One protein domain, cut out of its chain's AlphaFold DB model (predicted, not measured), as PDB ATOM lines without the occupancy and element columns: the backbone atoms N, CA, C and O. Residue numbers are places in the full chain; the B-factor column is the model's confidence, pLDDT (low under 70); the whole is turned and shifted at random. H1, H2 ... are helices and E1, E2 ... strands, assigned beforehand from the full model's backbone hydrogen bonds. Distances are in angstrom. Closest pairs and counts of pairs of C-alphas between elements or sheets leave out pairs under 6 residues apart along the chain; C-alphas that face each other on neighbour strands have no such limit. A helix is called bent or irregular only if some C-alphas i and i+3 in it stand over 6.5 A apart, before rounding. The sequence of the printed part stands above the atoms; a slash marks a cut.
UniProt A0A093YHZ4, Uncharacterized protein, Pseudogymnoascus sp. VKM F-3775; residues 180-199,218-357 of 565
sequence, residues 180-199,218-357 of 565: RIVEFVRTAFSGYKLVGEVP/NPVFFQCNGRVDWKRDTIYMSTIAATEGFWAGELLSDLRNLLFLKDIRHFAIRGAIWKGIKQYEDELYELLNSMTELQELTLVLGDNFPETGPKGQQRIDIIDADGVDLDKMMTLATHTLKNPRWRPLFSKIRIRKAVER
ATOM      1  N   ARG A 180     134.556 141.078  79.751       92.19
ATOM      2  CA  ARG A 180     134.857 142.082  80.772       92.19
ATOM      3  C   ARG A 180     134.449 141.595  82.145       92.19
ATOM      4  O   ARG A 180     133.625 140.694  82.292       92.19
ATOM      5  N   ILE A 181     134.979 142.265  83.151       93.56
ATOM      6  CA  ILE A 181     134.598 142.051  84.537       93.56
ATOM      7  C   ILE A 181     133.503 143.055  84.888       93.56
ATOM      8  O   ILE A 181     133.681 144.266  84.737       93.56
ATOM      9  N   VAL A 182     132.354 142.543  85.323       93.88
ATOM     10  CA  VAL A 182     131.270 143.348  85.883       93.88
ATOM     11  C   VAL A 182     131.194 143.040  87.364       93.88
ATOM     12  O   VAL A 182     130.844 141.939  87.781       93.88
ATOM     13  N   GLU A 183     131.550 144.031  88.158       92.75
ATOM     14  CA  GLU A 183     131.620 143.933  89.598       92.75
ATOM     15  C   GLU A 183     130.210 144.025  90.203       92.75
ATOM     16  O   GLU A 183     129.468 144.977  89.967       92.75
ATOM     17  N   PHE A 184     129.822 143.020  90.975       91.38
ATOM     18  CA  PHE A 184     128.578 142.970  91.726       91.38
ATOM     19  C   PHE A 184     128.849 143.428  93.154       91.38
ATOM     20  O   PHE A 184     129.383 142.676  93.969       91.38
ATOM     21  N   VAL A 185     128.488 144.680  93.435       88.44
ATOM     22  CA  VAL A 185     128.792 145.359  94.695       88.44
ATOM     23  C   VAL A 185     127.525 145.517  95.521       88.44
ATOM     24  O   VAL A 185     126.557 146.134  95.071       88.44
ATOM     25  N   ARG A 186     127.552 145.049  96.771       85.12
ATOM     26  CA  ARG A 186     126.545 145.412  97.778       85.12
ATOM     27  C   ARG A 186     126.881 146.786  98.350       85.12
ATOM     28  O   ARG A 186     128.005 147.043  98.762       85.12
ATOM     29  N   THR A 187     125.902 147.673  98.371       81.62
ATOM     30  CA  THR A 187     125.986 149.004  98.974       81.62
ATOM     31  C   THR A 187     125.135 149.039 100.235       81.62
ATOM     32  O   THR A 187     124.079 148.415 100.276       81.62
ATOM     33  N   ALA A 188     125.569 149.788 101.251       79.31
ATOM     34  CA  ALA A 188     124.882 149.835 102.544       79.31
ATOM     35  C   ALA A 188     123.411 150.296 102.457       79.31
ATOM     36  O   ALA A 188     122.591 149.854 103.251       79.31
ATOM     37  N   PHE A 189     123.070 151.161 101.491       76.50
ATOM     38  CA  PHE A 189     121.754 151.814 101.428       76.50
ATOM     39  C   PHE A 189     120.945 151.506 100.163       76.50
ATOM     40  O   PHE A 189     119.721 151.543 100.206       76.50
ATOM     41  N   SER A 190     121.599 151.219  99.035       75.81
ATOM     42  CA  SER A 190     120.935 151.074  97.728       75.81
ATOM     43  C   SER A 190     120.830 149.624  97.249       75.81
ATOM     44  O   SER A 190     120.571 149.381  96.076       75.81
ATOM     45  N   GLY A 191     121.052 148.648  98.136       85.19
ATOM     46  CA  GLY A 191     121.065 147.237  97.758       85.19
ATOM     47  C   GLY A 191     122.277 146.911  96.890       85.19
ATOM     48  O   GLY A 191     123.411 147.222  97.263       85.19
ATOM     49  N   TYR A 192     122.055 146.288  95.738       86.62
ATOM     50  CA  TYR A 192     123.120 145.842  94.846       86.62
ATOM     51  C   TYR A 192     123.299 146.793  93.665       86.62
ATOM     52  O   TYR A 192     122.346 147.351  93.130       86.62
ATOM     53  N   LYS A 193     124.547 146.965  93.233       88.38
ATOM     54  CA  LYS A 193     124.884 147.669  91.997       88.38
ATOM     55  C   LYS A 193     125.828 146.821  91.161       88.38
ATOM     56  O   LYS A 193     126.688 146.118  91.690       88.38
ATOM     57  N   LEU A 194     125.682 146.934  89.847       90.81
ATOM     58  CA  LEU A 194     126.619 146.370  88.890       90.81
ATOM     59  C   LEU A 194     127.531 147.481  88.394       90.81
ATOM     60  O   LEU A 194     127.077 148.473  87.830       90.81
ATOM     61  N   VAL A 195     128.822 147.317  88.628       90.56
ATOM     62  CA  VAL A 195     129.853 148.285  88.291       90.56
ATOM     63  C   VAL A 195     130.731 147.659  87.221       90.56
ATOM     64  O   VAL A 195     131.454 146.701  87.452       90.56
ATOM     65  N   GLY A 196     130.654 148.182  86.007       89.75
ATOM     66  CA  GLY A 196     131.436 147.681  84.885       89.75
ATOM     67  C   GLY A 196     131.575 148.738  83.807       89.75
ATOM     68  O   GLY A 196     130.815 149.709  83.772       89.75
ATOM     69  N   GLU A 197     132.565 148.566  82.937       89.88
ATOM     70  CA  GLU A 197     132.727 149.433  81.775       89.88
ATOM     71  C   GLU A 197     131.505 149.300  80.858       89.88
ATOM     72  O   GLU A 197     131.088 148.196  80.486       89.88
ATOM     73  N   VAL A 198     130.896 150.431  80.507       89.69
ATOM     74  CA  VAL A 198     129.747 150.430  79.604       89.69
ATOM     75  C   VAL A 198     130.255 150.051  78.210       89.69
ATOM     76  O   VAL A 198     131.205 150.667  77.726       89.69
ATOM     77  N   PRO A 199     129.683 149.024  77.558       90.75
ATOM     78  CA  PRO A 199     130.212 148.559  76.285       90.75
ATOM     79  C   PRO A 199     130.130 149.674  75.242       90.75
ATOM     80  O   PRO A 199     129.077 150.294  75.078       90.75
ATOM     81  N   ASN A 218     119.570 144.222  81.050       89.06
ATOM     82  CA  ASN A 218     119.485 144.807  82.382       89.06
ATOM     83  C   ASN A 218     118.906 143.736  83.321       89.06
ATOM     84  O   ASN A 218     117.820 143.231  83.011       89.06
ATOM     85  N   PRO A 219     119.584 143.344  84.410       84.69
ATOM     86  CA  PRO A 219     118.952 142.513  85.418       84.69
ATOM     87  C   PRO A 219     117.759 143.273  85.990       84.69
ATOM     88  O   PRO A 219     117.888 144.365  86.530       84.69
ATOM     89  N   VAL A 220     116.573 142.689  85.853       75.56
ATOM     90  CA  VAL A 220     115.317 143.305  86.314       75.56
ATOM     91  C   VAL A 220     115.258 143.372  87.850       75.56
ATOM     92  O   VAL A 220     114.463 144.115  88.418       75.56
ATOM     93  N   PHE A 221     116.122 142.622  88.534       67.69
ATOM     94  CA  PHE A 221     116.135 142.487  89.985       67.69
ATOM     95  C   PHE A 221     117.111 143.470  90.664       67.69
ATOM     96  O   PHE A 221     118.212 143.712  90.173       67.69
ATOM     97  N   PHE A 222     116.692 143.995  91.823       63.81
ATOM     98  CA  PHE A 222     117.460 144.837  92.761       63.81
ATOM     99  C   PHE A 222     117.799 146.275  92.349       63.81
ATOM    100  O   PHE A 222     118.668 146.878  92.967       63.81
ATOM    101  N   GLN A 223     117.115 146.859  91.357       73.56
ATOM    102  CA  GLN A 223     117.427 148.224  90.884       73.56
ATOM    103  C   GLN A 223     118.910 148.381  90.475       73.56
ATOM    104  O   GLN A 223     119.451 149.488  90.447       73.56
ATOM    105  N   CYS A 224     119.568 147.265  90.136       79.44
ATOM    106  CA  CYS A 224     120.949 147.240  89.692       79.44
ATOM    107  C   CYS A 224     121.054 147.997  88.368       79.44
ATOM    108  O   CYS A 224     120.710 147.474  87.310       79.44
ATOM    109  N   ASN A 225     121.562 149.223  88.407       80.62
ATOM    110  CA  ASN A 225     121.858 149.967  87.193       80.62
ATOM    111  C   ASN A 225     123.118 149.383  86.548       80.62
ATOM    112  O   ASN A 225     124.232 149.701  86.947       80.62
ATOM    113  N   GLY A 226     122.946 148.510  85.559       86.44
ATOM    114  CA  GLY A 226     124.048 147.942  84.791       86.44
ATOM    115  C   GLY A 226     123.538 147.038  83.681       86.44
ATOM    116  O   GLY A 226     122.435 146.508  83.753       86.44
ATOM    117  N   ARG A 227     124.319 146.867  82.615       91.00
ATOM    118  CA  ARG A 227     123.978 145.911  81.556       91.00
ATOM    119  C   ARG A 227     125.057 144.858  81.446       91.00
ATOM    120  O   ARG A 227     126.234 145.202  81.411       91.00
ATOM    121  N   VAL A 228     124.643 143.603  81.357       93.56
ATOM    122  CA  VAL A 228     125.542 142.449  81.390       93.56
ATOM    123  C   VAL A 228     125.243 141.536  80.212       93.56
ATOM    124  O   VAL A 228     124.080 141.300  79.882       93.56
ATOM    125  N   ASP A 229     126.298 141.033  79.578       94.50
ATOM    126  CA  ASP A 229     126.216 139.853  78.721       94.50
ATOM    127  C   ASP A 229     126.550 138.615  79.560       94.50
ATOM    128  O   ASP A 229     127.716 138.285  79.753       94.50
ATOM    129  N   TRP A 230     125.530 137.910  80.053       94.12
ATOM    130  CA  TRP A 230     125.691 136.749  80.945       94.12
ATOM    131  C   TRP A 230     126.553 135.617  80.365       94.12
ATOM    132  O   TRP A 230     127.081 134.789  81.111       94.12
ATOM    133  N   LYS A 231     126.712 135.582  79.034       93.81
ATOM    134  CA  LYS A 231     127.498 134.556  78.345       93.81
ATOM    135  C   LYS A 231     128.983 134.880  78.264       93.81
ATOM    136  O   LYS A 231     129.763 133.951  78.081       93.81
ATOM    137  N   ARG A 232     129.357 136.160  78.303       93.12
ATOM    138  CA  ARG A 232     130.735 136.625  78.063       93.12
ATOM    139  C   ARG A 232     131.323 137.368  79.250       93.12
ATOM    140  O   ARG A 232     132.515 137.248  79.501       93.12
ATOM    141  N   ASP A 233     130.510 138.145  79.951       95.38
ATOM    142  CA  ASP A 233     130.959 138.936  81.085       95.38
ATOM    143  C   ASP A 233     131.222 138.018  82.286       95.38
ATOM    144  O   ASP A 233     130.456 137.099  82.579       95.38
ATOM    145  N   THR A 234     132.309 138.295  83.002       95.69
ATOM    146  CA  THR A 234     132.582 137.690  84.304       95.69
ATOM    147  C   THR A 234     131.906 138.521  85.376       95.69
ATOM    148  O   THR A 234     132.269 139.680  85.590       95.69
ATOM    149  N   ILE A 235     130.936 137.931  86.070       95.31
ATOM    150  CA  ILE A 235     130.308 138.573  87.223       95.31
ATOM    151  C   ILE A 235     131.230 138.402  88.420       95.31
ATOM    152  O   ILE A 235     131.366 137.303  88.954       95.31
ATOM    153  N   TYR A 236     131.882 139.489  88.818       94.62
ATOM    154  CA  TYR A 236     132.829 139.500  89.920       94.62
ATOM    155  C   TYR A 236     132.184 140.029  91.186       94.62
ATOM    156  O   TYR A 236     131.847 141.199  91.297       94.62
ATOM    157  N   MET A 237     132.033 139.167  92.173       91.88
ATOM    158  CA  MET A 237     131.528 139.539  93.472       91.88
ATOM    159  C   MET A 237     132.636 140.160  94.310       91.88
ATOM    160  O   MET A 237     133.504 139.457  94.841       91.88
ATOM    161  N   SER A 238     132.568 141.478  94.452       86.75
ATOM    162  CA  SER A 238     133.397 142.225  95.381       86.75
ATOM    163  C   SER A 238     132.503 142.816  96.471       86.75
ATOM    164  O   SER A 238     131.447 143.404  96.230       86.75
ATOM    165  N   THR A 239     132.882 142.616  97.723       71.00
ATOM    166  CA  THR A 239     132.202 143.246  98.845       71.00
ATOM    167  C   THR A 239     132.902 144.551  99.134       71.00
ATOM    168  O   THR A 239     134.031 144.573  99.618       71.00
ATOM    169  N   ILE A 240     132.212 145.644  98.822       59.94
ATOM    170  CA  ILE A 240     132.610 147.000  99.193       59.94
ATOM    171  C   ILE A 240     131.704 147.443 100.336       59.94
ATOM    172  O   ILE A 240     130.814 148.271 100.175       59.94
ATOM    173  N   ALA A 241     131.912 146.838 101.493       57.06
ATOM    174  CA  ALA A 241     131.592 147.462 102.762       57.06
ATOM    175  C   ALA A 241     132.390 146.714 103.822       57.06
ATOM    176  O   ALA A 241     132.024 145.613 104.220       57.06
ATOM    177  N   ALA A 242     133.471 147.341 104.275       52.06
ATOM    178  CA  ALA A 242     134.252 146.978 105.456       52.06
ATOM    179  C   ALA A 242     133.428 147.030 106.763       52.06
ATOM    180  O   ALA A 242     133.972 147.199 107.848       52.06
ATOM    181  N   THR A 243     132.099 146.957 106.679       55.47
ATOM    182  CA  THR A 243     131.240 146.853 107.846       55.47
ATOM    183  C   THR A 243     131.398 145.444 108.387       55.47
ATOM    184  O   THR A 243     130.833 144.488 107.851       55.47
ATOM    185  N   GLU A 244     132.224 145.338 109.424       54.66
ATOM    186  CA  GLU A 244     132.213 144.260 110.405       54.66
ATOM    187  C   GLU A 244     130.755 143.838 110.645       54.66
ATOM    188  O   GLU A 244     129.946 144.613 111.148       54.66
ATOM    189  N   GLY A 245     130.377 142.656 110.155       62.94
ATOM    190  CA  GLY A 245     128.970 142.245 110.067       62.94
ATOM    191  C   GLY A 245     128.500 141.852 108.669       62.94
ATOM    192  O   GLY A 245     127.301 141.853 108.407       62.94
ATOM    193  N   PHE A 246     129.405 141.499 107.751       68.44
ATOM    194  CA  PHE A 246     129.007 140.864 106.499       68.44
ATOM    195  C   PHE A 246     128.296 139.524 106.767       68.44
ATOM    196  O   PHE A 246     128.937 138.498 107.000       68.44
ATOM    197  N   TRP A 247     126.963 139.527 106.718       80.94
ATOM    198  CA  TRP A 247     126.144 138.326 106.855       80.94
ATOM    199  C   TRP A 247     126.189 137.525 105.553       80.94
ATOM    200  O   TRP A 247     125.406 137.748 104.630       80.94
ATOM    201  N   ALA A 248     127.125 136.582 105.465       83.56
ATOM    202  CA  ALA A 248     127.264 135.704 104.304       83.56
ATOM    203  C   ALA A 248     125.957 134.964 103.946       83.56
ATOM    204  O   ALA A 248     125.676 134.769 102.764       83.56
ATOM    205  N   GLY A 249     125.124 134.636 104.941       85.38
ATOM    206  CA  GLY A 249     123.796 134.058 104.723       85.38
ATOM    207  C   GLY A 249     122.834 134.983 103.963       85.38
ATOM    208  O   GLY A 249     122.140 134.522 103.059       85.38
ATOM    209  N   GLU A 250     122.825 136.289 104.257       87.25
ATOM    210  CA  GLU A 250     122.000 137.255 103.511       87.25
ATOM    211  C   GLU A 250     122.454 137.364 102.060       87.25
ATOM    212  O   GLU A 250     121.627 137.318 101.155       87.25
ATOM    213  N   LEU A 251     123.772 137.441 101.832       87.19
ATOM    214  CA  LEU A 251     124.318 137.478 100.480       87.19
ATOM    215  C   LEU A 251     123.876 136.244  99.683       87.19
ATOM    216  O   LEU A 251     123.434 136.377  98.547       87.19
ATOM    217  N   LEU A 252     124.000 135.046 100.257       88.62
ATOM    218  CA  LEU A 252     123.585 133.818  99.582       88.62
ATOM    219  C   LEU A 252     122.083 133.781  99.303       88.62
ATOM    220  O   LEU A 252     121.681 133.341  98.226       88.62
ATOM    221  N   SER A 253     121.263 134.257 100.240       87.69
ATOM    222  CA  SER A 253     119.818 134.390 100.048       87.69
ATOM    223  C   SER A 253     119.502 135.340  98.889       87.69
ATOM    224  O   SER A 253     118.765 134.984  97.967       87.69
ATOM    225  N   ASP A 254     120.131 136.515  98.872       87.00
ATOM    226  CA  ASP A 254     119.962 137.511  97.815       87.00
ATOM    227  C   ASP A 254     120.410 136.976  96.455       87.00
ATOM    228  O   ASP A 254     119.711 137.157  95.457       87.00
ATOM    229  N   LEU A 255     121.530 136.252  96.414       87.31
ATOM    230  CA  LEU A 255     122.002 135.586  95.206       87.31
ATOM    231  C   LEU A 255     121.024 134.519  94.740       87.31
ATOM    232  O   LEU A 255     120.681 134.488  93.566       87.31
ATOM    233  N   ARG A 256     120.518 133.671  95.635       87.56
ATOM    234  CA  ARG A 256     119.535 132.642  95.278       87.56
ATOM    235  C   ARG A 256     118.265 133.243  94.671       87.56
ATOM    236  O   ARG A 256     117.661 132.636  93.790       87.56
ATOM    237  N   ASN A 257     117.895 134.447  95.103       85.12
ATOM    238  CA  ASN A 257     116.764 135.195  94.560       85.12
ATOM    239  C   ASN A 257     117.048 135.831  93.183       85.12
ATOM    240  O   ASN A 257     116.115 136.258  92.500       85.12
ATOM    241  N   LEU A 258     118.303 135.874  92.722       82.44
ATOM    242  CA  LEU A 258     118.635 136.312  91.368       82.44
ATOM    243  C   LEU A 258     118.253 135.220  90.356       82.44
ATOM    244  O   LEU A 258     119.023 134.315  90.043       82.44
ATOM    245  N   LEU A 259     117.066 135.354  89.760       68.69
ATOM    246  CA  LEU A 259     116.536 134.434  88.738       68.69
ATOM    247  C   LEU A 259     117.475 134.203  87.535       68.69
ATOM    248  O   LEU A 259     117.346 133.202  86.834       68.69
ATOM    249  N   PHE A 260     118.416 135.118  87.296       77.06
ATOM    250  CA  PHE A 260     119.327 135.099  86.149       77.06
ATOM    251  C   PHE A 260     120.639 134.351  86.404       77.06
ATOM    252  O   PHE A 260     121.439 134.227  85.481       77.06
ATOM    253  N   LEU A 261     120.871 133.819  87.612       82.50
ATOM    254  CA  LEU A 261     122.094 133.055  87.891       82.50
ATOM    255  C   LEU A 261     122.259 131.839  86.971       82.50
ATOM    256  O   LEU A 261     123.382 131.446  86.673       82.50
ATOM    257  N   LYS A 262     121.149 131.281  86.469       90.75
ATOM    258  CA  LYS A 262     121.159 130.145  85.537       90.75
ATOM    259  C   LYS A 262     121.907 130.431  84.239       90.75
ATOM    260  O   LYS A 262     122.476 129.505  83.672       90.75
ATOM    261  N   ASP A 263     121.910 131.691  83.802       92.75
ATOM    262  CA  ASP A 263     122.504 132.122  82.535       92.75
ATOM    263  C   ASP A 263     123.980 132.537  82.677       92.75
ATOM    264  O   ASP A 263     124.638 132.805  81.667       92.75
ATOM    265  N   ILE A 264     124.508 132.618  83.906       94.81
ATOM    266  CA  ILE A 264     125.880 133.070  84.166       94.81
ATOM    267  C   ILE A 264     126.867 131.964  83.806       94.81
ATOM    268  O   ILE A 264     126.848 130.882  84.387       94.81
ATOM    269  N   ARG A 265     127.786 132.272  82.885       96.25
ATOM    270  CA  ARG A 265     128.861 131.349  82.482       96.25
ATOM    271  C   ARG A 265     130.155 131.535  83.256       96.25
ATOM    272  O   ARG A 265     130.841 130.552  83.530       96.25
ATOM    273  N   HIS A 266     130.470 132.775  83.612       96.56
ATOM    274  CA  HIS A 266     131.713 133.137  84.281       96.56
ATOM    275  C   HIS A 266     131.379 133.887  85.569       96.56
ATOM    276  O   HIS A 266     130.855 135.003  85.543       96.56
ATOM    277  N   PHE A 267     131.665 133.258  86.702       96.06
ATOM    278  CA  PHE A 267     131.405 133.820  88.021       96.06
ATOM    279  C   PHE A 267     132.711 133.915  88.795       96.06
ATOM    280  O   PHE A 267     133.507 132.982  88.778       96.06
ATOM    281  N   ALA A 268     132.953 135.034  89.466       95.31
ATOM    282  CA  ALA A 268     134.163 135.253  90.236       95.31
ATOM    283  C   ALA A 268     133.824 135.729  91.653       95.31
ATOM    284  O   ALA A 268     132.953 136.575  91.830       95.31
ATOM    285  N   ILE A 269     134.515 135.204  92.664       93.06
ATOM    286  CA  ILE A 269     134.261 135.494  94.081       93.06
ATOM    287  C   ILE A 269     135.565 135.938  94.738       93.06
ATOM    288  O   ILE A 269     136.577 135.238  94.656       93.06
ATOM    289  N   ARG A 270     135.553 137.089  95.418       91.12
ATOM    290  CA  ARG A 270     136.690 137.548  96.230       91.12
ATOM    291  C   ARG A 270     136.973 136.572  97.383       91.12
ATOM    292  O   ARG A 270     136.055 136.143  98.077       91.12
ATOM    293  N   GLY A 271     138.245 136.264  97.636       87.88
ATOM    294  CA  GLY A 271     138.668 135.289  98.652       87.88
ATOM    295  C   GLY A 271     138.154 135.579 100.069       87.88
ATOM    296  O   GLY A 271     137.744 134.658 100.774       87.88
ATOM    297  N   ALA A 272     138.086 136.854 100.469       85.19
ATOM    298  CA  ALA A 272     137.512 137.259 101.756       85.19
ATOM    299  C   ALA A 272     136.026 136.869 101.892       85.19
ATOM    300  O   ALA A 272     135.603 136.364 102.933       85.19
ATOM    301  N   ILE A 273     135.251 137.026 100.815       87.50
ATOM    302  CA  ILE A 273     133.843 136.618 100.762       87.50
ATOM    303  C   ILE A 273     133.746 135.103 100.846       87.50
ATOM    304  O   ILE A 273     132.980 134.583 101.649       87.50
ATOM    305  N   TRP A 274     134.562 134.392 100.063       89.38
ATOM    306  CA  TRP A 274     134.611 132.933 100.091       89.38
ATOM    307  C   TRP A 274     134.859 132.400 101.508       89.38
ATOM    308  O   TRP A 274     134.171 131.489 101.964       89.38
ATOM    309  N   LYS A 275     135.793 133.015 102.246       86.50
ATOM    310  CA  LYS A 275     136.083 132.666 103.642       86.50
ATOM    311  C   LYS A 275     134.868 132.854 104.557       86.50
ATOM    312  O   LYS A 275     134.642 132.001 105.411       86.50
ATOM    313  N   GLY A 276     134.102 133.932 104.382       85.94
ATOM    314  CA  GLY A 276     132.876 134.186 105.148       85.94
ATOM    315  C   GLY A 276     131.737 133.232 104.783       85.94
ATOM    316  O   GLY A 276     131.063 132.702 105.663       85.94
ATOM    317  N   ILE A 277     131.567 132.947 103.490       86.19
ATOM    318  CA  ILE A 277     130.532 132.037 102.986       86.19
ATOM    319  C   ILE A 277     130.822 130.578 103.338       86.19
ATOM    320  O   ILE A 277     129.897 129.785 103.409       86.19
ATOM    321  N   LYS A 278     132.070 130.206 103.636       82.19
ATOM    322  CA  LYS A 278     132.437 128.827 103.998       82.19
ATOM    323  C   LYS A 278     131.583 128.219 105.126       82.19
ATOM    324  O   LYS A 278     131.444 127.006 105.180       82.19
ATOM    325  N   GLN A 279     131.013 129.036 106.015       86.81
ATOM    326  CA  GLN A 279     130.096 128.574 107.070       86.81
ATOM    327  C   GLN A 279     128.739 128.074 106.530       86.81
ATOM    328  O   GLN A 279     128.033 127.361 107.230       86.81
ATOM    329  N   TYR A 280     128.420 128.419 105.284       90.69
ATOM    330  CA  TYR A 280     127.207 128.109 104.524       90.69
ATOM    331  C   TYR A 280     127.565 127.273 103.282       90.69
ATOM    332  O   TYR A 280     127.222 127.604 102.143       90.69
ATOM    333  N   GLU A 281     128.386 126.237 103.487       90.62
ATOM    334  CA  GLU A 281     128.932 125.419 102.398       90.62
ATOM    335  C   GLU A 281     127.823 124.774 101.554       90.62
ATOM    336  O   GLU A 281     127.931 124.731 100.326       90.62
ATOM    337  N   ASP A 282     126.746 124.323 102.200       91.38
ATOM    338  CA  ASP A 282     125.623 123.668 101.536       91.38
ATOM    339  C   ASP A 282     124.817 124.646 100.679       91.38
ATOM    340  O   ASP A 282     124.514 124.355  99.522       91.38
ATOM    341  N   GLU A 283     124.509 125.831 101.200       92.69
ATOM    342  CA  GLU A 283     123.769 126.856 100.468       92.69
ATOM    343  C   GLU A 283     124.571 127.398  99.287       92.69
ATOM    344  O   GLU A 283     124.011 127.622  98.212       92.69
ATOM    345  N   LEU A 284     125.885 127.573  99.452       91.81
ATOM    346  CA  LEU A 284     126.763 127.960  98.356       91.81
ATOM    347  C   LEU A 284     126.847 126.862  97.289       91.81
ATOM    348  O   LEU A 284     126.802 127.173  96.098       91.81
ATOM    349  N   TYR A 285     126.956 125.593  97.689       93.50
ATOM    350  CA  TYR A 285     126.951 124.481  96.742       93.50
ATOM    351  C   TYR A 285     125.645 124.446  95.942       93.50
ATOM    352  O   TYR A 285     125.685 124.382  94.715       93.50
ATOM    353  N   GLU A 286     124.492 124.547  96.607       93.94
ATOM    354  CA  GLU A 286     123.184 124.578  95.945       93.94
ATOM    355  C   GLU A 286     123.043 125.777  95.003       93.94
ATOM    356  O   GLU A 286     122.556 125.637  93.879       93.94
ATOM    357  N   LEU A 287     123.534 126.948  95.418       93.69
ATOM    358  CA  LEU A 287     123.570 128.141  94.583       93.69
ATOM    359  C   LEU A 287     124.382 127.901  93.303       93.69
ATOM    360  O   LEU A 287     123.881 128.136  92.205       93.69
ATOM    361  N   LEU A 288     125.616 127.411  93.428       94.50
ATOM    362  CA  LEU A 288     126.495 127.149  92.287       94.50
ATOM    363  C   LEU A 288     125.966 126.019  91.398       94.50
ATOM    364  O   LEU A 288     126.073 126.099  90.178       94.50
ATOM    365  N   ASN A 289     125.351 124.992  91.984       93.75
ATOM    366  CA  ASN A 289     124.731 123.895  91.246       93.75
ATOM    367  C   ASN A 289     123.471 124.349  90.484       93.75
ATOM    368  O   ASN A 289     123.148 123.799  89.434       93.75
ATOM    369  N   SER A 290     122.788 125.393  90.967       94.06
ATOM    370  CA  SER A 290     121.672 126.018  90.249       94.06
ATOM    371  C   SER A 290     122.108 126.821  89.014       94.06
ATOM    372  O   SER A 290     121.288 127.060  88.124       94.06
ATOM    373  N   MET A 291     123.390 127.203  88.920       94.88
ATOM    374  CA  MET A 291     123.976 127.868  87.751       94.88
ATOM    375  C   MET A 291     124.302 126.836  86.663       94.88
ATOM    376  O   MET A 291     125.453 126.448  86.458       94.88
ATOM    377  N   THR A 292     123.278 126.359  85.956       94.75
ATOM    378  CA  THR A 292     123.415 125.269  84.975       94.75
ATOM    379  C   THR A 292     124.375 125.593  83.828       94.75
ATOM    380  O   THR A 292     125.062 124.697  83.340       94.75
ATOM    381  N   GLU A 293     124.472 126.866  83.427       95.75
ATOM    382  CA  GLU A 293     125.395 127.323  82.381       95.75
ATOM    383  C   GLU A 293     126.793 127.682  82.905       95.75
ATOM    384  O   GLU A 293     127.640 128.084  82.109       95.75
ATOM    385  N   LEU A 294     127.071 127.537  84.208       96.75
ATOM    386  CA  LEU A 294     128.367 127.902  84.783       96.75
ATOM    387  C   LEU A 294     129.481 127.090  84.119       96.75
ATOM    388  O   LEU A 294     129.512 125.861  84.218       96.75
ATOM    389  N   GLN A 295     130.409 127.779  83.465       96.69
ATOM    390  CA  GLN A 295     131.587 127.198  82.823       96.69
ATOM    391  C   GLN A 295     132.830 127.398  83.687       96.69
ATOM    392  O   GLN A 295     133.671 126.506  83.772       96.69
ATOM    393  N   GLU A 296     132.920 128.546  84.358       96.06
ATOM    394  CA  GLU A 296     134.092 128.943  85.127       96.06
ATOM    395  C   GLU A 296     133.694 129.636  86.432       96.06
ATOM    396  O   GLU A 296     132.952 130.620  86.435       96.06
ATOM    397  N   LEU A 297     134.230 129.127  87.542       95.81
ATOM    398  CA  LEU A 297     134.154 129.723  88.869       95.81
ATOM    399  C   LEU A 297     135.547 130.196  89.277       95.81
ATOM    400  O   LEU A 297     136.420 129.385  89.575       95.81
ATOM    401  N   THR A 298     135.767 131.501  89.318       94.94
ATOM    402  CA  THR A 298     137.065 132.078  89.661       94.94
ATOM    403  C   THR A 298     137.111 132.512  91.122       94.94
ATOM    404  O   THR A 298     136.367 133.387  91.552       94.94
ATOM    405  N   LEU A 299     138.029 131.944  91.892       93.25
ATOM    406  CA  LEU A 299     138.336 132.379  93.249       93.25
ATOM    407  C   LEU A 299     139.466 133.407  93.181       93.25
ATOM    408  O   LEU A 299     140.591 133.084  92.794       93.25
ATOM    409  N   VAL A 300     139.136 134.655  93.506       92.19
ATOM    410  CA  VAL A 300     140.003 135.816  93.296       92.19
ATOM    411  C   VAL A 300     140.770 136.155  94.573       92.19
ATOM    412  O   VAL A 300     140.177 136.510  95.593       92.19
ATOM    413  N   LEU A 301     142.095 136.073  94.497       88.56
ATOM    414  CA  LEU A 301     143.054 136.388  95.551       88.56
ATOM    415  C   LEU A 301     143.347 137.887  95.589       88.56
ATOM    416  O   LEU A 301     143.475 138.524  94.540       88.56
ATOM    417  N   GLY A 302     143.493 138.429  96.797       75.62
ATOM    418  CA  GLY A 302     143.871 139.822  97.019       75.62
ATOM    419  C   GLY A 302     143.053 140.474  98.131       75.62
ATOM    420  O   GLY A 302     141.917 140.903  97.919       75.62
ATOM    421  N   ASP A 303     143.663 140.586  99.310       61.50
ATOM    422  CA  ASP A 303     143.084 141.290 100.462       61.50
ATOM    423  C   ASP A 303     143.475 142.779 100.481       61.50
ATOM    424  O   ASP A 303     142.862 143.572 101.184       61.50
ATOM    425  N   ASN A 304     144.442 143.188  99.652       65.62
ATOM    426  CA  ASN A 304     145.128 144.474  99.806       65.62
ATOM    427  C   ASN A 304     144.556 145.619  98.964       65.62
ATOM    428  O   ASN A 304     145.233 146.633  98.808       65.62
ATOM    429  N   PHE A 305     143.350 145.492  98.402       66.44
ATOM    430  CA  PHE A 305     142.715 146.673  97.820       66.44
ATOM    431  C   PHE A 305     142.401 147.624  98.971       66.44
ATOM    432  O   PHE A 305     141.637 147.226  99.853       66.44
ATOM    433  N   PRO A 306     143.002 148.829  99.015       59.72
ATOM    434  CA  PRO A 306     142.724 149.769 100.084       59.72
ATOM    435  C   PRO A 306     141.227 150.071 100.046       59.72
ATOM    436  O   PRO A 306     140.735 150.734  99.133       59.72
ATOM    437  N   GLU A 307     140.504 149.559 101.042       60.12
ATOM    438  CA  GLU A 307     139.040 149.649 101.159       60.12
ATOM    439  C   GLU A 307     138.544 151.106 101.238       60.12
ATOM    440  O   GLU A 307     137.350 151.381 101.152       60.12
ATOM    441  N   THR A 308     139.477 152.048 101.369       52.97
ATOM    442  CA  THR A 308     139.272 153.470 101.628       52.97
ATOM    443  C   THR A 308     139.562 154.378 100.432       52.97
ATOM    444  O   THR A 308     139.454 155.599 100.557       52.97
ATOM    445  N   GLY A 309     139.881 153.829  99.253       55.03
ATOM    446  CA  GLY A 309     140.012 154.635  98.036       55.03
ATOM    447  C   GLY A 309     138.703 155.384  97.714       55.03
ATOM    448  O   GLY A 309     137.625 154.786  97.766       55.03
ATOM    449  N   PRO A 310     138.736 156.689  97.379       55.47
ATOM    450  CA  PRO A 310     137.530 157.474  97.134       55.47
ATOM    451  C   PRO A 310     136.758 156.908  95.941       55.47
ATOM    452  O   PRO A 310     137.214 157.100  94.821       55.47
ATOM    453  N   LYS A 311     135.636 156.212  96.226       57.03
ATOM    454  CA  LYS A 311     134.400 155.843  95.467       57.03
ATOM    455  C   LYS A 311     134.402 155.795  93.923       57.03
ATOM    456  O   LYS A 311     133.342 155.676  93.312       57.03
ATOM    457  N   GLY A 312     135.550 155.869  93.278       58.84
ATOM    458  CA  GLY A 312     135.731 155.826  91.846       58.84
ATOM    459  C   GLY A 312     135.858 154.378  91.432       58.84
ATOM    460  O   GLY A 312     136.704 153.664  91.954       58.84
ATOM    461  N   GLN A 313     134.995 153.986  90.506       66.31
ATOM    462  CA  GLN A 313     134.984 152.736  89.761       66.31
ATOM    463  C   GLN A 313     136.411 152.250  89.454       66.31
ATOM    464  O   GLN A 313     137.033 152.693  88.487       66.31
ATOM    465  N   GLN A 314     136.957 151.391  90.321       68.56
ATOM    466  CA  GLN A 314     138.249 150.763  90.082       68.56
ATOM    467  C   GLN A 314     138.053 149.761  88.953       68.56
ATOM    468  O   GLN A 314     137.127 148.953  88.958       68.56
ATOM    469  N   ARG A 315     138.900 149.864  87.933       77.81
ATOM    470  CA  ARG A 315     138.944 148.871  86.868       77.81
ATOM    471  C   ARG A 315     139.777 147.717  87.413       77.81
ATOM    472  O   ARG A 315     140.959 147.899  87.676       77.81
ATOM    473  N   ILE A 316     139.146 146.575  87.643       83.75
ATOM    474  CA  ILE A 316     139.816 145.375  88.147       83.75
ATOM    475  C   ILE A 316     140.082 144.463  86.956       83.75
ATOM    476  O   ILE A 316     139.160 144.162  86.199       83.75
ATOM    477  N   ASP A 317     141.327 144.024  86.818       85.75
ATOM    478  CA  ASP A 317     141.719 142.917  85.957       85.75
ATOM    479  C   ASP A 317     141.905 141.665  86.811       85.75
ATOM    480  O   ASP A 317     142.414 141.722  87.927       85.75
ATOM    481  N   ILE A 318     141.475 140.514  86.302       83.94
ATOM    482  CA  ILE A 318     141.666 139.227  86.969       83.94
ATOM    483  C   ILE A 318     142.697 138.453  86.149       83.94
ATOM    484  O   ILE A 318     142.410 138.022  85.034       83.94
ATOM    485  N   ILE A 319     143.892 138.284  86.708       88.00
ATOM    486  CA  ILE A 319     145.016 137.581  86.079       88.00
ATOM    487  C   ILE A 319     145.257 136.238  86.763       88.00
ATOM    488  O   ILE A 319     144.863 136.047  87.912       88.00
ATOM    489  N   ASP A 320     145.912 135.293  86.095       86.19
ATOM    490  CA  ASP A 320     146.261 134.024  86.736       86.19
ATOM    491  C   ASP A 320     147.196 134.253  87.938       86.19
ATOM    492  O   ASP A 320     148.094 135.098  87.901       86.19
ATOM    493  N   ALA A 321     146.928 133.547  89.040       81.56
ATOM    494  CA  ALA A 321     147.709 133.685  90.265       81.56
ATOM    495  C   ALA A 321     149.099 133.049  90.101       81.56
ATOM    496  O   ALA A 321     149.245 132.002  89.467       81.56
ATOM    497  N   ASP A 322     150.113 133.659  90.713       79.25
ATOM    498  CA  ASP A 322     151.446 133.068  90.804       79.25
ATOM    499  C   ASP A 322     151.497 131.920  91.836       79.25
ATOM    500  O   ASP A 322     150.568 131.680  92.616       79.25
ATOM    501  N   GLY A 323     152.597 131.161  91.832       74.00
ATOM    502  CA  GLY A 323     152.727 129.942  92.636       74.00
ATOM    503  C   GLY A 323     152.744 130.148  94.158       74.00
ATOM    504  O   GLY A 323     152.549 129.173  94.882       74.00
ATOM    505  N   VAL A 324     152.978 131.367  94.658       70.00
ATOM    506  CA  VAL A 324     153.037 131.654  96.105       70.00
ATOM    507  C   VAL A 324     151.640 131.938  96.650       70.00
ATOM    508  O   VAL A 324     151.266 131.424  97.706       70.00
ATOM    509  N   ASP A 325     150.842 132.701  95.907       71.62
ATOM    510  CA  ASP A 325     149.460 133.007  96.275       71.62
ATOM    511  C   ASP A 325     148.557 131.757  96.199       71.62
ATOM    512  O   ASP A 325     147.602 131.609  96.975       71.62
ATOM    513  N   LEU A 326     148.916 130.798  95.338       74.25
ATOM    514  CA  LEU A 326     148.210 129.529  95.187       74.25
ATOM    515  C   LEU A 326     148.210 128.686  96.474       74.25
ATOM    516  O   LEU A 326     147.180 128.110  96.802       74.25
ATOM    517  N   ASP A 327     149.304 128.630  97.238       76.38
ATOM    518  CA  ASP A 327     149.417 127.747  98.415       76.38
ATOM    519  C   ASP A 327     148.492 128.179  99.569       76.38
ATOM    520  O   ASP A 327     147.796 127.367 100.193       76.38
ATOM    521  N   LYS A 328     148.386 129.497  99.794       76.88
ATOM    522  CA  LYS A 328     147.479 130.076 100.797       76.88
ATOM    523  C   LYS A 328     146.025 129.758 100.485       76.88
ATOM    524  O   LYS A 328     145.265 129.391 101.382       76.88
ATOM    525  N   MET A 329     145.627 129.881  99.220       70.94
ATOM    526  CA  MET A 329     144.236 129.641  98.861       70.94
ATOM    527  C   MET A 329     143.940 128.177  98.594       70.94
ATOM    528  O   MET A 329     142.851 127.738  98.922       70.94
ATOM    529  N   MET A 330     144.907 127.370  98.168       76.69
ATOM    530  CA  MET A 330     144.765 125.920  98.232       76.69
ATOM    531  C   MET A 330     144.561 125.478  99.678       76.69
ATOM    532  O   MET A 330     143.695 124.656  99.926       76.69
ATOM    533  N   THR A 331     145.215 126.083 100.668       82.69
ATOM    534  CA  THR A 331     144.903 125.806 102.081       82.69
ATOM    535  C   THR A 331     143.464 126.205 102.448       82.69
ATOM    536  O   THR A 331     142.758 125.447 103.115       82.69
ATOM    537  N   LEU A 332     142.980 127.358 101.969       72.62
ATOM    538  CA  LEU A 332     141.607 127.823 102.210       72.62
ATOM    539  C   LEU A 332     140.554 126.930 101.527       72.62
ATOM    540  O   LEU A 332     139.566 126.531 102.150       72.62
ATOM    541  N   ALA A 333     140.784 126.614 100.256       76.19
ATOM    542  CA  ALA A 333     139.904 125.856  99.389       76.19
ATOM    543  C   ALA A 333     139.954 124.365  99.704       76.19
ATOM    544  O   ALA A 333     138.908 123.740  99.703       76.19
ATOM    545  N   THR A 334     141.106 123.782 100.045       77.75
ATOM    546  CA  THR A 334     141.237 122.332 100.295       77.75
ATOM    547  C   THR A 334     140.291 121.827 101.367       77.75
ATOM    548  O   THR A 334     139.880 120.682 101.282       77.75
ATOM    549  N   HIS A 335     139.895 122.627 102.357       80.25
ATOM    550  CA  HIS A 335     138.878 122.173 103.304       80.25
ATOM    551  C   HIS A 335     137.508 121.981 102.635       80.25
ATOM    552  O   HIS A 335     136.877 120.950 102.829       80.25
ATOM    553  N   THR A 336     137.067 122.948 101.832       79.94
ATOM    554  CA  THR A 336     135.785 122.899 101.107       79.94
ATOM    555  C   THR A 336     135.850 121.908  99.939       79.94
ATOM    556  O   THR A 336     134.969 121.081  99.753       79.94
ATOM    557  N   LEU A 337     136.963 121.889  99.205       81.62
ATOM    558  CA  LEU A 337     137.227 120.969  98.097       81.62
ATOM    559  C   LEU A 337     137.558 119.539  98.562       81.62
ATOM    560  O   LEU A 337     137.665 118.637  97.740       81.62
ATOM    561  N   LYS A 338     137.729 119.280  99.863       86.50
ATOM    562  CA  LYS A 338     137.799 117.901 100.377       86.50
ATOM    563  C   LYS A 338     136.429 117.238 100.390       86.50
ATOM    564  O   LYS A 338     136.365 116.012 100.334       86.50
ATOM    565  N   ASN A 339     135.354 118.020 100.452       87.62
ATOM    566  CA  ASN A 339     134.007 117.483 100.433       87.62
ATOM    567  C   ASN A 339     133.704 116.904  99.031       87.62
ATOM    568  O   ASN A 339     133.714 117.643  98.040       87.62
ATOM    569  N   PRO A 340     133.428 115.586  98.912       90.38
ATOM    570  CA  PRO A 340     133.195 114.923  97.628       90.38
ATOM    571  C   PRO A 340     132.057 115.536  96.812       90.38
ATOM    572  O   PRO A 340     132.056 115.409  95.586       90.38
ATOM    573  N   ARG A 341     131.113 116.215  97.474       92.75
ATOM    574  CA  ARG A 341     129.982 116.889  96.834       92.75
ATOM    575  C   ARG A 341     130.435 117.940  95.819       92.75
ATOM    576  O   ARG A 341     129.793 118.091  94.792       92.75
ATOM    577  N   TRP A 342     131.584 118.584  96.030       92.38
ATOM    578  CA  TRP A 342     132.116 119.620  95.136       92.38
ATOM    579  C   TRP A 342     132.815 119.093  93.880       92.38
ATOM    580  O   TRP A 342     133.138 119.884  92.992       92.38
ATOM    581  N   ARG A 343     133.030 117.776  93.762       90.31
ATOM    582  CA  ARG A 343     133.719 117.164  92.611       90.31
ATOM    583  C   ARG A 343     133.202 117.629  91.241       90.31
ATOM    584  O   ARG A 343     134.048 117.902  90.389       90.31
ATOM    585  N   PRO A 344     131.883 117.786  90.998       92.44
ATOM    586  CA  PRO A 344     131.376 118.262  89.708       92.44
ATOM    587  C   PRO A 344     131.824 119.686  89.347       92.44
ATOM    588  O   PRO A 344     131.832 120.051  88.173       92.44
ATOM    589  N   LEU A 345     132.192 120.498  90.343       90.88
ATOM    590  CA  LEU A 345     132.611 121.886  90.161       90.88
ATOM    591  C   LEU A 345     134.131 122.036  90.019       90.88
ATOM    592  O   LEU A 345     134.581 123.066  89.526       90.88
ATOM    593  N   PHE A 346     134.941 121.034  90.383       89.12
ATOM    594  CA  PHE A 346     136.408 121.158  90.368       89.12
ATOM    595  C   PHE A 346     136.975 121.510  88.995       89.12
ATOM    596  O   PHE A 346     137.865 122.350  88.899       89.12
ATOM    597  N   SER A 347     136.422 120.941  87.923       90.31
ATOM    598  CA  SER A 347     136.851 121.249  86.553       90.31
ATOM    599  C   SER A 347     136.558 122.698  86.142       90.31
ATOM    600  O   SER A 347     137.207 123.215  85.227       90.31
ATOM    601  N   LYS A 348     135.632 123.368  86.836       94.06
ATOM    602  CA  LYS A 348     135.212 124.755  86.598       94.06
ATOM    603  C   LYS A 348     135.954 125.755  87.482       94.06
ATOM    604  O   LYS A 348     135.988 126.936  87.151       94.06
ATOM    605  N   ILE A 349     136.543 125.312  88.593       91.88
ATOM    606  CA  ILE A 349     137.207 126.209  89.542       91.88
ATOM    607  C   ILE A 349     138.548 126.681  88.978       91.88
ATOM    608  O   ILE A 349     139.365 125.889  88.504       91.88
ATOM    609  N   ARG A 350     138.778 127.990  89.027       92.69
ATOM    610  CA  ARG A 350     140.034 128.657  88.675       92.69
ATOM    611  C   ARG A 350     140.463 129.547  89.827       92.69
ATOM    612  O   ARG A 350     139.629 130.120  90.519       92.69
ATOM    613  N   ILE A 351     141.767 129.651  90.041       89.56
ATOM    614  CA  ILE A 351     142.348 130.489  91.089       89.56
ATOM    615  C   ILE A 351     143.104 131.606  90.392       89.56
ATOM    616  O   ILE A 351     144.012 131.343  89.607       89.56
ATOM    617  N   ARG A 352     142.698 132.847  90.646       92.44
ATOM    618  CA  ARG A 352     143.245 134.029  89.978       92.44
ATOM    619  C   ARG A 352     143.487 135.145  90.975       92.44
ATOM    620  O   ARG A 352     142.965 135.109  92.078       92.44
ATOM    621  N   LYS A 353     144.265 136.147  90.599       89.81
ATOM    622  CA  LYS A 353     144.562 137.332  91.396       89.81
ATOM    623  C   LYS A 353     143.887 138.545  90.773       89.81
ATOM    624  O   LYS A 353     143.939 138.720  89.557       89.81
ATOM    625  N   ALA A 354     143.256 139.375  91.595       87.62
ATOM    626  CA  ALA A 354     142.793 140.676  91.133       87.62
ATOM    627  C   ALA A 354     143.969 141.658  91.120       87.62
ATOM    628  O   ALA A 354     144.703 141.778  92.100       87.62
ATOM    629  N   VAL A 355     144.126 142.368  90.012       88.75
ATOM    630  CA  VAL A 355     145.096 143.441  89.820       88.75
ATOM    631  C   VAL A 355     144.332 144.696  89.435       88.75
ATOM    632  O   VAL A 355     143.438 144.663  88.592       88.75
ATOM    633  N   GLU A 356     144.656 145.815  90.076       84.12
ATOM    634  CA  GLU A 356     144.095 147.100  89.679       84.12
ATOM    635  C   GLU A 356     144.623 147.454  88.289       84.12
ATOM    636  O   GLU A 356     145.835 147.555  88.077       84.12
ATOM    637  N   ARG A 357     143.718 147.651  87.329       82.50
ATOM    638  CA  ARG A 357     144.097 148.187  86.031       82.50
ATOM    639  C   ARG A 357     144.548 149.629  86.265       82.50
ATOM    640  O   ARG A 357     143.751 150.424  86.780       82.50
TER     641      ARG A 357
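Overview. This is residues 180 to 199 and 218 to 357 of the 565 residues of an uncharacterized protein of Pseudogymnoascus sp. VKM F-3775 (UniProt A0A093YHZ4). One strongly twisted sheet of seven strands folds back on itself, with E2, E1, E3 and E4 in one leaf, E7 and E6 in the other and E5 as the hinge. Arm H3a and helix H4 cover parts of one face, while H1 and arm H3b run side by side off the sheet. The printed part has 160 residues, with five named helices and seven named strands in the order E1 E2 E3 H1 H2 E4 H3 E5 E6 H4 H5 E7. The mixed sheet runs E2 E1 E3 E4 E5 E7 E6, and the class is mixed, helices and strands. The whole is compact and rounded, with a radius of gyration of the C-alphas of 14.9 A and spans of 38 by 32 by 32 A.

Along the chain. E1, residues 181 to 187, begins at C-alpha 181 (134.598, 142.051, 84.537) and is 18.2 A long. E2 is residues 191 to 195, E3 234 to 238, H1 248 to 256, H2 259 to 263 and E4 266 to 270. H3, residues 271 to 290, was assigned as one helix by its hydrogen bonds but is bent, with C-alphas 279 and 282 8.6 A apart; its arms are H3a, 271 to 279, and H3b, 282 to 290. E5 is residues 296 to 301, E6 316 to 320, H4 323 to 337, 18.7 A long, and H5 340 to 346. E7, residues 349 to 356, is 22.0 A long and ends at C-alpha 356 (144.095, 147.100, 89.679).

Arrangement. The hairpin E1 and E2 is antiparallel, with N 185 and O 193 2.9 A apart. E3 is parallel to E1, with N 184 and O 236 at 2.7 A. E3, H1, H2 and E4, and E4, H3 and E5, are strand-helix-strand units, parallel neighbour strands with helices between, with right-handed crossovers. H3a stands up from the sheet at a height of 10.3 A. H4 is on the same face, at a height of 9.2 A over E5 and E7. H1 touches H3b, closest at C-alphas 256 and 287, 6.1 A, at a shallow tilt of 21 degrees, the same way. H2 is close to H3b but not clearly touching, with C-alphas 262 and 290 6.3 A apart. H4, with residues 336 to 337, and H5 only just touch, only at the corner, with 3 pairs of C-alphas within 8 A; the closest are 337 and 343, 7.5 A. Every O i to N i+4 pair is within hydrogen-bond range in H1 and H3b, but 4 of 5 in H3a, 7 of 11 in H4, 1 of 3 in H5 and 0 of 1 in H2, where O i to N i+3 pairs number 3 of 4 in H5 and 1 of 2 in H2.

Size, cuts and confidence. The two C-alphas farthest apart are those of Pro 310 and Pro 340, 42.8 A. Residues 200 to 217 are cut out, and C-alphas 199 and 218 are 12.9 A apart. The link E5 to E6, 14 residues, is long. Mean pLDDT of the printed part is 83.8; residues 221 to 222, 240 to 246, 259 and 303 to 314 are under 70.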